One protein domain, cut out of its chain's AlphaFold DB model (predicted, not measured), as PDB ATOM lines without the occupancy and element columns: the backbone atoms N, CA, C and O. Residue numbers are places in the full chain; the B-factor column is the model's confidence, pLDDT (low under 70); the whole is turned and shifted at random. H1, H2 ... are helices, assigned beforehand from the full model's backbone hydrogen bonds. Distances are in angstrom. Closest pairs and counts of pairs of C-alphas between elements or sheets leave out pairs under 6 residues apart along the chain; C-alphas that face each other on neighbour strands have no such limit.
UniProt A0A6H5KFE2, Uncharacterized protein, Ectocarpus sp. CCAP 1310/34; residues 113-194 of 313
ATOM      1  N   ALA A 113     204.926 101.483 253.306       94.06
ATOM      2  CA  ALA A 113     206.221 101.990 252.847       94.06
ATOM      3  C   ALA A 113     206.195 103.482 252.447       94.06
ATOM      4  O   ALA A 113     207.253 104.101 252.331       94.06
ATOM      5  N   SER A 114     205.010 104.061 252.231       95.25
ATOM      6  CA  SER A 114     204.838 105.469 251.876       95.25
ATOM      7  C   SER A 114     205.218 106.392 253.028       95.25
ATOM      8  O   SER A 114     204.987 106.109 254.206       95.25
ATOM      9  N   LYS A 115     205.771 107.555 252.686       94.38
ATOM     10  CA  LYS A 115     206.122 108.581 253.671       94.38
ATOM     11  C   LYS A 115     204.879 109.387 254.053       94.38
ATOM     12  O   LYS A 115     204.162 109.875 253.186       94.38
ATOM     13  N   GLU A 116     204.652 109.585 255.354       94.19
ATOM     14  CA  GLU A 116     203.589 110.480 255.833       94.19
ATOM     15  C   GLU A 116     203.844 111.916 255.337       94.19
ATOM     16  O   GLU A 116     204.909 112.489 255.587       94.19
ATOM     17  N   VAL A 117     202.852 112.506 254.666       94.75
ATOM     18  CA  VAL A 117     202.868 113.927 254.299       94.75
ATOM     19  C   VAL A 117     202.564 114.759 255.543       94.75
ATOM     20  O   VAL A 117     201.552 114.555 256.216       94.75
ATOM     21  N   GLY A 118     203.448 115.704 255.866       90.75
ATOM     22  CA  GLY A 118     203.272 116.581 257.020       90.75
ATOM     23  C   GLY A 118     202.037 117.481 256.892       90.75
ATOM     24  O   GLY A 118     201.691 117.937 255.809       90.75
ATOM     25  N   GLN A 119     201.399 117.810 258.019       85.75
ATOM     26  CA  GLN A 119     200.198 118.666 258.043       85.75
ATOM     27  C   GLN A 119     200.423 120.061 257.433       85.75
ATOM     28  O   GLN A 119     199.493 120.666 256.908       85.75
ATOM     29  N   LEU A 120     201.649 120.578 257.531       86.38
ATOM     30  CA  LEU A 120     202.069 121.867 256.979       86.38
ATOM     31  C   LEU A 120     203.168 121.674 255.924       86.38
ATOM     32  O   LEU A 120     204.054 122.514 255.804       86.38
ATOM     33  N   GLU A 121     203.154 120.538 255.221       92.06
ATOM     34  CA  GLU A 121     204.116 120.263 254.159       92.06
ATOM     35  C   GLU A 121     203.963 121.277 253.021       92.06
ATOM     36  O   GLU A 121     202.856 121.520 252.544       92.06
ATOM     37  N   MET A 122     205.082 121.867 252.608       92.00
ATOM     38  CA  MET A 122     205.145 122.880 251.548       92.00
ATOM     39  C   MET A 122     206.023 122.427 250.380       92.00
ATOM     40  O   MET A 122     205.986 123.044 249.312       92.00
ATOM     41  N   ASP A 123     206.810 121.361 250.550       91.81
ATOM     42  CA  ASP A 123     207.582 120.790 249.459       91.81
ATOM     43  C   ASP A 123     206.635 120.130 248.447       91.81
ATOM     44  O   ASP A 123     206.014 119.092 248.696       91.81
ATOM     45  N   ARG A 124     206.559 120.740 247.261       93.81
ATOM     46  CA  ARG A 124     205.737 120.273 246.139       93.81
ATOM     47  C   ARG A 124     206.028 118.826 245.761       93.81
ATOM     48  O   ARG A 124     205.107 118.123 245.364       93.81
ATOM     49  N   ARG A 125     207.280 118.376 245.885       95.00
ATOM     50  CA  ARG A 125     207.675 116.999 245.557       95.00
ATOM     51  C   ARG A 125     207.063 116.016 246.542       95.00
ATOM     52  O   ARG A 125     206.537 114.989 246.128       95.00
ATOM     53  N   VAL A 126     207.085 116.357 247.830       95.44
ATOM     54  CA  VAL A 126     206.489 115.533 248.889       95.44
ATOM     55  C   VAL A 126     204.972 115.484 248.734       95.44
ATOM     56  O   VAL A 126     204.389 114.406 248.809       95.44
ATOM     57  N   ILE A 127     204.336 116.626 248.454       94.94
ATOM     58  CA  ILE A 127     202.889 116.692 248.210       94.94
ATOM     59  C   ILE A 127     202.509 115.855 246.985       94.94
ATOM     60  O   ILE A 127     201.598 115.035 247.070       94.94
ATOM     61  N   LEU A 128     203.216 116.023 245.860       95.69
ATOM     62  CA  LEU A 128     202.939 115.277 244.632       95.69
ATOM     63  C   LEU A 128     203.111 113.772 244.841       95.69
ATOM     64  O   LEU A 128     202.268 112.997 244.393       95.69
ATOM     65  N   GLN A 129     204.164 113.357 245.548       96.75
ATOM     66  CA  GLN A 129     204.356 111.951 245.880       96.75
ATOM     67  C   GLN A 129     203.227 111.424 246.772       96.75
ATOM     68  O   GLN A 129     202.703 110.350 246.510       96.75
ATOM     69  N   GLY A 130     202.773 112.200 247.760       96.56
ATOM     70  CA  GLY A 130     201.607 111.840 248.567       96.56
ATOM     71  C   GLY A 130     200.326 111.675 247.743       96.56
ATOM     72  O   GLY A 130     199.560 110.741 247.976       96.56
ATOM     73  N   CYS A 131     200.112 112.535 246.741       96.44
ATOM     74  CA  CYS A 131     199.004 112.390 245.793       96.44
ATOM     75  C   CYS A 131     199.119 111.095 244.980       96.44
ATOM     76  O   CYS A 131     198.122 110.389 244.833       96.44
ATOM     77  N   ARG A 132     200.320 110.766 244.485       97.44
ATOM     78  CA  ARG A 132     200.579 109.516 243.753       97.44
ATOM     79  C   ARG A 132     200.294 108.294 244.614       97.44
ATOM     80  O   ARG A 132     199.579 107.405 244.169       97.44
ATOM     81  N   ASP A 133     200.803 108.281 245.839       97.56
ATOM     82  CA  ASP A 133     200.643 107.166 246.772       97.56
ATOM     83  C   ASP A 133     199.165 106.951 247.137       97.56
ATOM     84  O   ASP A 133     198.669 105.824 247.117       97.56
ATOM     85  N   GLY A 134     198.434 108.038 247.416       96.62
ATOM     86  CA  GLY A 134     196.996 107.984 247.683       96.62
ATOM     87  C   GLY A 134     196.182 107.538 246.465       96.62
ATOM     88  O   GLY A 134     195.277 106.716 246.598       96.62
ATOM     89  N   PHE A 135     196.515 108.035 245.268       96.62
ATOM     90  CA  PHE A 135     195.866 107.608 244.029       96.62
ATOM     91  C   PHE A 135     196.115 106.130 243.744       96.62
ATOM     92  O   PHE A 135     195.165 105.414 243.445       96.62
ATOM     93  N   ALA A 136     197.364 105.673 243.857       96.00
ATOM     94  CA  ALA A 136     197.731 104.285 243.622       96.00
ATOM     95  C   ALA A 136     196.948 103.349 244.550       96.00
ATOM     96  O   ALA A 136     196.326 102.408 244.069       96.00
ATOM     97  N   ALA A 137     196.874 103.674 245.847       96.06
ATOM     98  CA  ALA A 137     196.097 102.903 246.814       96.06
ATOM     99  C   ALA A 137     194.601 102.836 246.456       96.06
ATOM    100  O   ALA A 137     194.005 101.761 246.488       96.06
ATOM    101  N   CYS A 138     193.995 103.964 246.070       95.50
ATOM    102  CA  CYS A 138     192.606 103.990 245.602       95.50
ATOM    103  C   CYS A 138     192.415 103.156 244.334       95.50
ATOM    104  O   CYS A 138     191.473 102.372 244.244       95.50
ATOM    105  N   TYR A 139     193.302 103.326 243.357       94.31
ATOM    106  CA  TYR A 139     193.237 102.614 242.092       94.31
ATOM    107  C   TYR A 139     193.315 101.106 242.322       94.31
ATOM    108  O   TYR A 139     192.442 100.377 241.865       94.31
ATOM    109  N   ASP A 140     194.298 100.641 243.089       92.56
ATOM    110  CA  ASP A 140     194.482  99.220 243.369       92.56
ATOM    111  C   ASP A 140     193.306  98.637 244.170       92.56
ATOM    112  O   ASP A 140     192.864  97.526 243.873       92.56
ATOM    113  N   ALA A 141     192.728  99.399 245.106       91.62
ATOM    114  CA  ALA A 141     191.557  98.970 245.873       91.62
ATOM    115  C   ALA A 141     190.308  98.753 244.998       91.62
ATOM    116  O   ALA A 141     189.570  97.792 245.212       91.62
ATOM    117  N   PHE A 142     190.065  99.615 244.004       89.88
ATOM    118  CA  PHE A 142     188.886  99.502 243.134       89.88
ATOM    119  C   PHE A 142     189.116  98.618 241.907       89.88
ATOM    120  O   PHE A 142     188.207  97.916 241.463       89.88
ATOM    121  N   VAL A 143     190.321  98.645 241.344       88.25
ATOM    122  CA  VAL A 143     190.643  97.952 240.095       88.25
ATOM    123  C   VAL A 143     191.147  96.539 240.356       88.25
ATOM    124  O   VAL A 143     190.830  95.645 239.578       88.25
ATOM    125  N   GLY A 144     191.858  96.288 241.459       78.31
ATOM    126  CA  GLY A 144     192.343  94.954 241.832       78.31
ATOM    127  C   GLY A 144     191.255  93.871 241.794       78.31
ATOM    128  O   GLY A 144     191.433  92.870 241.092       78.31
ATOM    129  N   PRO A 145     190.090  94.075 242.439       78.44
ATOM    130  CA  PRO A 145     188.972  93.138 242.356       78.44
ATOM    131  C   PRO A 145     188.482  92.919 240.920       78.44
ATOM    132  O   PRO A 145     188.282  91.777 240.511       78.44
ATOM    133  N   ALA A 146     188.371  93.981 240.117       76.12
ATOM    134  CA  ALA A 146     187.967  93.877 238.715       76.12
ATOM    135  C   ALA A 146     188.963  93.053 237.882       76.12
ATOM    136  O   ALA A 146     188.539  92.242 237.061       76.12
ATOM    137  N   LYS A 147     190.274  93.189 238.136       74.81
ATOM    138  CA  LYS A 147     191.305  92.342 237.514       74.81
ATOM    139  C   LYS A 147     191.136  90.882 237.901       74.81
ATOM    140  O   LYS A 147     191.198  90.020 237.035       74.81
ATOM    141  N   SER A 148     190.915  90.607 239.187       71.94
ATOM    142  CA  SER A 148     190.755  89.233 239.678       71.94
ATOM    143  C   SER A 148     189.513  88.554 239.093       71.94
ATOM    144  O   SER A 148     189.584  87.397 238.691       71.94
ATOM    145  N   LEU A 149     188.408  89.293 238.957       74.50
ATOM    146  CA  LEU A 149     187.182  88.812 238.324       74.50
ATOM    147  C   LEU A 149     187.366  88.602 236.819       74.50
ATOM    148  O   LEU A 149     186.918  87.589 236.292       74.50
ATOM    149  N   ALA A 150     188.048  89.523 236.133       74.81
ATOM    150  CA  ALA A 150     188.362  89.376 234.715       74.81
ATOM    151  C   ALA A 150     189.284  88.175 234.456       74.81
ATOM    152  O   ALA A 150     189.042  87.415 233.526       74.81
ATOM    153  N   ALA A 151     190.294  87.968 235.305       73.56
ATOM    154  CA  ALA A 151     191.191  86.818 235.229       73.56
ATOM    155  C   ALA A 151     190.461  85.495 235.510       73.56
ATOM    156  O   ALA A 151     190.708  84.515 234.822       73.56
ATOM    157  N   ALA A 152     189.536  85.472 236.476       74.44
ATOM    158  CA  ALA A 152     188.716  84.296 236.764       74.44
ATOM    159  C   ALA A 152     187.686  83.990 235.660       74.44
ATOM    160  O   ALA A 152     187.296  82.842 235.502       74.44
ATOM    161  N   ALA A 153     187.231  85.003 234.917       73.00
ATOM    162  CA  ALA A 153     186.314  84.836 233.788       73.00
ATOM    163  C   ALA A 153     187.026  84.464 232.475       73.00
ATOM    164  O   ALA A 153     186.382  83.999 231.534       73.00
ATOM    165  N   ALA A 154     188.339  84.684 232.387       73.44
ATOM    166  CA  ALA A 154     189.156  84.319 231.240       73.44
ATOM    167  C   ALA A 154     189.556  82.834 231.317       73.44
ATOM    168  O   ALA A 154     190.718  82.506 231.537       73.44
ATOM    169  N   ASP A 155     188.594  81.933 231.105       59.28
ATOM    170  CA  ASP A 155     188.827  80.478 231.054       59.28
ATOM    171  C   ASP A 155     189.685  80.020 229.843       59.28
ATOM    172  O   ASP A 155     190.077  78.861 229.782       59.28
ATOM    173  N   ASP A 156     190.050  80.909 228.906       55.34
ATOM    174  CA  ASP A 156     190.657  80.535 227.610       55.34
ATOM    175  C   ASP A 156     191.893  81.369 227.196       55.34
ATOM    176  O   ASP A 156     192.110  81.657 226.018       55.34
ATOM    177  N   GLY A 157     192.745  81.783 228.140       56.97
ATOM    178  CA  GLY A 157     194.063  82.347 227.791       56.97
ATOM    179  C   GLY A 157     194.026  83.689 227.040       56.97
ATOM    180  O   GLY A 157     194.982  84.038 226.348       56.97
ATOM    181  N   ALA A 158     192.936  84.448 227.170       59.56
ATOM    182  CA  ALA A 158     192.881  85.823 226.697       59.56
ATOM    183  C   ALA A 158     193.720  86.711 227.626       59.56
ATOM    184  O   ALA A 158     193.385  86.883 228.799       59.56
ATOM    185  N   ASP A 159     194.807  87.281 227.098       61.28
ATOM    186  CA  ASP A 159     195.585  88.290 227.812       61.28
ATOM    187  C   ASP A 159     194.658  89.431 228.254       61.28
ATOM    188  O   ASP A 159     193.913  90.005 227.452       61.28
ATOM    189  N   VAL A 160     194.712  89.786 229.540       59.81
ATOM    190  CA  VAL A 160     194.037  90.976 230.072       59.81
ATOM    191  C   VAL A 160     194.787  92.201 229.542       59.81
ATOM    192  O   VAL A 160     195.647  92.768 230.209       59.81
ATOM    193  N   VAL A 161     194.505  92.591 228.300       56.97
ATOM    194  CA  VAL A 161     195.104  93.764 227.657       56.97
ATOM    195  C   VAL A 161     194.279  95.003 228.005       56.97
ATOM    196  O   VAL A 161     193.066  95.030 227.811       56.97
ATOM    197  N   GLY A 162     194.931  96.058 228.502       63.34
ATOM    198  CA  GLY A 162     194.310  97.374 228.698       63.34
ATOM    199  C   GLY A 162     194.663  98.053 230.026       63.34
ATOM    200  O   GLY A 162     195.565  97.603 230.729       63.34
ATOM    201  N   PRO A 163     193.953  99.136 230.404       61.03
ATOM    202  CA  PRO A 163     194.195  99.881 231.646       61.03
ATOM    203  C   PRO A 163     194.147  99.000 232.901       61.03
ATOM    204  O   PRO A 163     194.884  99.236 233.849       61.03
ATOM    205  N   LEU A 164     193.344  97.932 232.869       70.56
ATOM    206  CA  LEU A 164     193.250  96.931 233.931       70.56
ATOM    207  C   LEU A 164     194.543  96.117 234.114       70.56
ATOM    208  O   LEU A 164     194.706  95.482 235.143       70.56
ATOM    209  N   ALA A 165     195.498  96.127 233.185       76.19
ATOM    210  CA  ALA A 165     196.778  95.449 233.389       76.19
ATOM    211  C   ALA A 165     197.707  96.239 234.326       76.19
ATOM    212  O   ALA A 165     198.442  95.649 235.116       76.19
ATOM    213  N   ARG A 166     197.627  97.574 234.308       86.31
ATOM    214  CA  ARG A 166     198.613  98.462 234.943       86.31
ATOM    215  C   ARG A 166     198.417  98.597 236.444       86.31
ATOM    216  O   ARG A 166     197.287  98.582 236.934       86.31
ATOM    217  N   SER A 167     199.512  98.701 237.185       91.12
ATOM    218  CA  SER A 167     199.455  98.940 238.633       91.12
ATOM    219  C   SER A 167     198.977 100.361 238.944       91.12
ATOM    220  O   SER A 167     199.148 101.279 238.135       91.12
ATOM    221  N   GLY A 168     198.421 100.578 240.138       92.75
ATOM    222  CA  GLY A 168     198.052 101.911 240.607       92.75
ATOM    223  C   GLY A 168     199.228 102.888 240.588       92.75
ATOM    224  O   GLY A 168     199.041 104.050 240.235       92.75
ATOM    225  N   ALA A 169     200.446 102.421 240.873       94.75
ATOM    226  CA  ALA A 169     201.663 103.233 240.808       94.75
ATOM    227  C   ALA A 169     201.996 103.694 239.374       94.75
ATOM    228  O   ALA A 169     202.315 104.863 239.154       94.75
ATOM    229  N   GLU A 170     201.874 102.806 238.384       94.25
ATOM    230  CA  GLU A 170     202.071 103.157 236.970       94.25
ATOM    231  C   GLU A 170     201.012 104.140 236.473       94.25
ATOM    232  O   GLU A 170     201.319 105.034 235.683       94.25
ATOM    233  N   MET A 171     199.763 103.976 236.913       94.62
ATOM    234  CA  MET A 171     198.689 104.912 236.586       94.62
ATOM    235  C   MET A 171     198.895 106.255 237.292       94.62
ATOM    236  O   MET A 171     198.676 107.305 236.696       94.62
ATOM    237  N   ALA A 172     199.381 106.251 238.533       95.75
ATOM    238  CA  ALA A 172     199.672 107.470 239.275       95.75
ATOM    239  C   ALA A 172     200.708 108.349 238.560       95.75
ATOM    240  O   ALA A 172     200.556 109.567 238.551       95.75
ATOM    241  N   LEU A 173     201.731 107.766 237.926       96.00
ATOM    242  CA  LEU A 173     202.722 108.525 237.151       96.00
ATOM    243  C   LEU A 173     202.130 109.194 235.903       96.00
ATOM    244  O   LEU A 173     202.596 110.259 235.508       96.00
ATOM    245  N   GLU A 174     201.106 108.594 235.302       94.44
ATOM    246  CA  GLU A 174     200.403 109.169 234.155       94.44
ATOM    247  C   GLU A 174     199.508 110.343 234.562       94.44
ATOM    248  O   GLU A 174     199.534 111.389 233.916       94.44
ATOM    249  N   TYR A 175     198.747 110.197 235.652       93.62
ATOM    250  CA  TYR A 175     197.847 111.250 236.142       93.62
ATOM    251  C   TYR A 175     198.572 112.370 236.888       93.62
ATOM    252  O   TYR A 175     198.138 113.521 236.869       93.62
ATOM    253  N   PHE A 176     199.681 112.042 237.543       95.81
ATOM    254  CA  PHE A 176     200.490 112.973 238.314       95.81
ATOM    255  C   PHE A 176     201.930 112.938 237.803       95.81
ATOM    256  O   PHE A 176     202.800 112.458 238.524       95.81
ATOM    257  N   PRO A 177     202.224 113.406 236.579       96.00
ATOM    258  CA  PRO A 177     203.569 113.350 236.011       96.00
ATOM    259  C   PRO A 177     204.530 114.334 236.693       96.00
ATOM    260  O   PRO A 177     204.114 115.329 237.286       96.00
ATOM    261  N   ASP A 178     205.840 114.088 236.581       94.31
ATOM    262  CA  ASP A 178     206.871 114.993 237.125       94.31
ATOM    263  C   ASP A 178     206.861 116.374 236.452       94.31
ATOM    264  O   ASP A 178     207.365 117.339 237.023       94.31
ATOM    265  N   SER A 179     206.227 116.514 235.282       91.25
ATOM    266  CA  SER A 179     206.000 117.818 234.650       91.25
ATOM    267  C   SER A 179     205.177 118.768 235.530       91.25
ATOM    268  O   SER A 179     205.334 119.981 235.405       91.25
ATOM    269  N   LEU A 180     204.391 118.259 236.491       88.19
ATOM    270  CA  LEU A 180     203.707 119.078 237.503       88.19
ATOM    271  C   LEU A 180     204.671 119.756 238.492       88.19
ATOM    272  O   LEU A 180     204.290 120.709 239.172       88.19
ATOM    273  N   LEU A 181     205.912 119.273 238.587       87.62
ATOM    274  CA  LEU A 181     206.968 119.877 239.399       87.62
ATOM    275  C   LEU A 181     207.757 120.952 238.648       87.62
ATOM    276  O   LEU A 181     208.571 121.629 239.282       87.62
ATOM    277  N   SER A 182     207.534 121.117 237.336       84.44
ATOM    278  CA  SER A 182     208.144 122.212 236.580       84.44
ATOM    279  C   SER A 182     207.748 123.566 237.182       84.44
ATOM    280  O   SER A 182     206.698 123.737 237.815       84.44
ATOM    281  N   THR A 183     208.673 124.515 237.121       65.44
ATOM    282  CA  THR A 183     208.619 125.735 237.923       65.44
ATOM    283  C   THR A 183     207.512 126.678 237.455       65.44
ATOM    284  O   THR A 183     207.102 126.665 236.303       65.44
ATOM    285  N   LEU A 184     207.069 127.595 238.325       56.41
ATOM    286  CA  LEU A 184     206.168 128.695 237.937       56.41
ATOM    287  C   LEU A 184     206.747 129.565 236.804       56.41
ATOM    288  O   LEU A 184     205.981 130.179 236.077       56.41
ATOM    289  N   ALA A 185     208.074 129.603 236.643       59.25
ATOM    290  CA  ALA A 185     208.733 130.219 235.493       59.25
ATOM    291  C   ALA A 185     208.442 129.463 234.182       59.25
ATOM    292  O   ALA A 185     208.193 130.106 233.171       59.25
ATOM    293  N   ASP A 186     208.367 128.132 234.224       55.59
ATOM    294  CA  ASP A 186     208.015 127.285 233.078       55.59
ATOM    295  C   ASP A 186     206.507 127.324 232.808       55.59
ATOM    296  O   ASP A 186     206.076 127.413 231.663       55.59
ATOM    297  N   ILE A 187     205.685 127.357 233.863       54.66
ATOM    298  CA  ILE A 187     204.227 127.503 233.751       54.66
ATOM    299  C   ILE A 187     203.869 128.891 233.211       54.66
ATOM    300  O   ILE A 187     203.052 128.980 232.303       54.66
ATOM    301  N   ASN A 188     204.497 129.969 233.697       51.50
ATOM    302  CA  ASN A 188     204.288 131.318 233.165       51.50
ATOM    303  C   ASN A 188     204.866 131.478 231.756       51.50
ATOM    304  O   ASN A 188     204.232 132.145 230.951       51.50
ATOM    305  N   ALA A 189     206.005 130.863 231.418       54.28
ATOM    306  CA  ALA A 189     206.511 130.855 230.042       54.28
ATOM    307  C   ALA A 189     205.536 130.137 229.092       54.28
ATOM    308  O   ALA A 189     205.194 130.680 228.047       54.28
ATOM    309  N   THR A 190     204.977 128.996 229.510       52.66
ATOM    310  CA  THR A 190     203.960 128.254 228.744       52.66
ATOM    311  C   THR A 190     202.639 129.030 228.640       52.66
ATOM    312  O   THR A 190     202.037 129.078 227.568       52.66
ATOM    313  N   TYR A 191     202.189 129.689 229.716       49.16
ATOM    314  CA  TYR A 191     200.989 130.544 229.720       49.16
ATOM    315  C   TYR A 191     201.160 131.824 228.889       49.16
ATOM    316  O   TYR A 191     200.194 132.294 228.292       49.16
ATOM    317  N   LEU A 192     202.369 132.393 228.845       51.81
ATOM    318  CA  LEU A 192     202.681 133.576 228.040       51.81
ATOM    319  C   LEU A 192     202.884 133.229 226.555       51.81
ATOM    320  O   LEU A 192     202.494 134.026 225.706       51.81
ATOM    321  N   GLU A 193     203.418 132.049 226.219       52.78
ATOM    322  CA  GLU A 193     203.535 131.577 224.827       52.78
ATOM    323  C   GLU A 193     202.194 131.117 224.234       52.78
ATOM    324  O   GLU A 193     201.911 131.375 223.066       52.78
ATOM    325  N   THR A 194     201.321 130.490 225.026       54.97
ATOM    326  CA  THR A 194     199.976 130.055 224.591       54.97
ATOM    327  C   THR A 194     198.886 131.107 224.801       54.97
ATOM    328  O   THR A 194     197.717 130.745 224.927       54.97
TER     329      THR A 194
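AT A GLANCE: This is residues 113 to 194 of the 313 residues of an uncharacterized protein of Ectocarpus sp. CCAP 1310/34 (UniProt A0A6H5KFE2). One long helix, H1, kinked along its way, makes most of the length, and the chain after it folds back along one side of it, with the short H2 packed on its middle part. H3 follows near the beginning of H1, and residues 188 to 194, mostly of H4, stick out at one end; residues 113 to 123 lie on the other side of H1 from H2. The printed part has 82 residues with four named helices, in the order H1, H2, H3, H4, and no named strand; the class is all helix. It is flat, 54 by 35 by 14 A, and only just loose, close to extended, with a radius of gyration of the C-alphas of 17.6 A.

IN THESE COORDINATES: H1, residues 124 to 153, measures 42.3 A and begins with C-alpha 124 at (205.737, 120.273, 246.139). It has a kink of 35 degrees near residue 142. H2 is residues 168 to 175, H3 residues 178 to 181, and H4 residues 184 to 193, 13.7 A long, ending with C-alpha 193 at (203.535, 131.577, 224.827).

HOW THE PARTS SIT: H1 touches H2 with residues 132 to 140 alone; their closest C-alphas, of Ala 136 and Gly 168, are 3.9 A apart. They run opposite ways at a steep tilt of 57 degrees. H1 and H3 are close but not clearly touching, the closest C-alphas, of Arg 125 and Leu 181, being 6.8 A apart. H2 and H3 meet only through their link. H4 is apart from H1, H2 and H3. Each O i to N i+4 pair is within hydrogen-bond range in H4, 24 of 26 in H1 and 3 of 4 in H2; H3 is too short for such a pair.

THE WHOLE: The C-alphas farthest apart, of Asp 155 and Leu 192, are 55.0 A apart. The printed part has no cut. The link from H1 to H2 is long; the other two are tight. pLDDT is under 70 in residues 155 to 163 and 183 to 194.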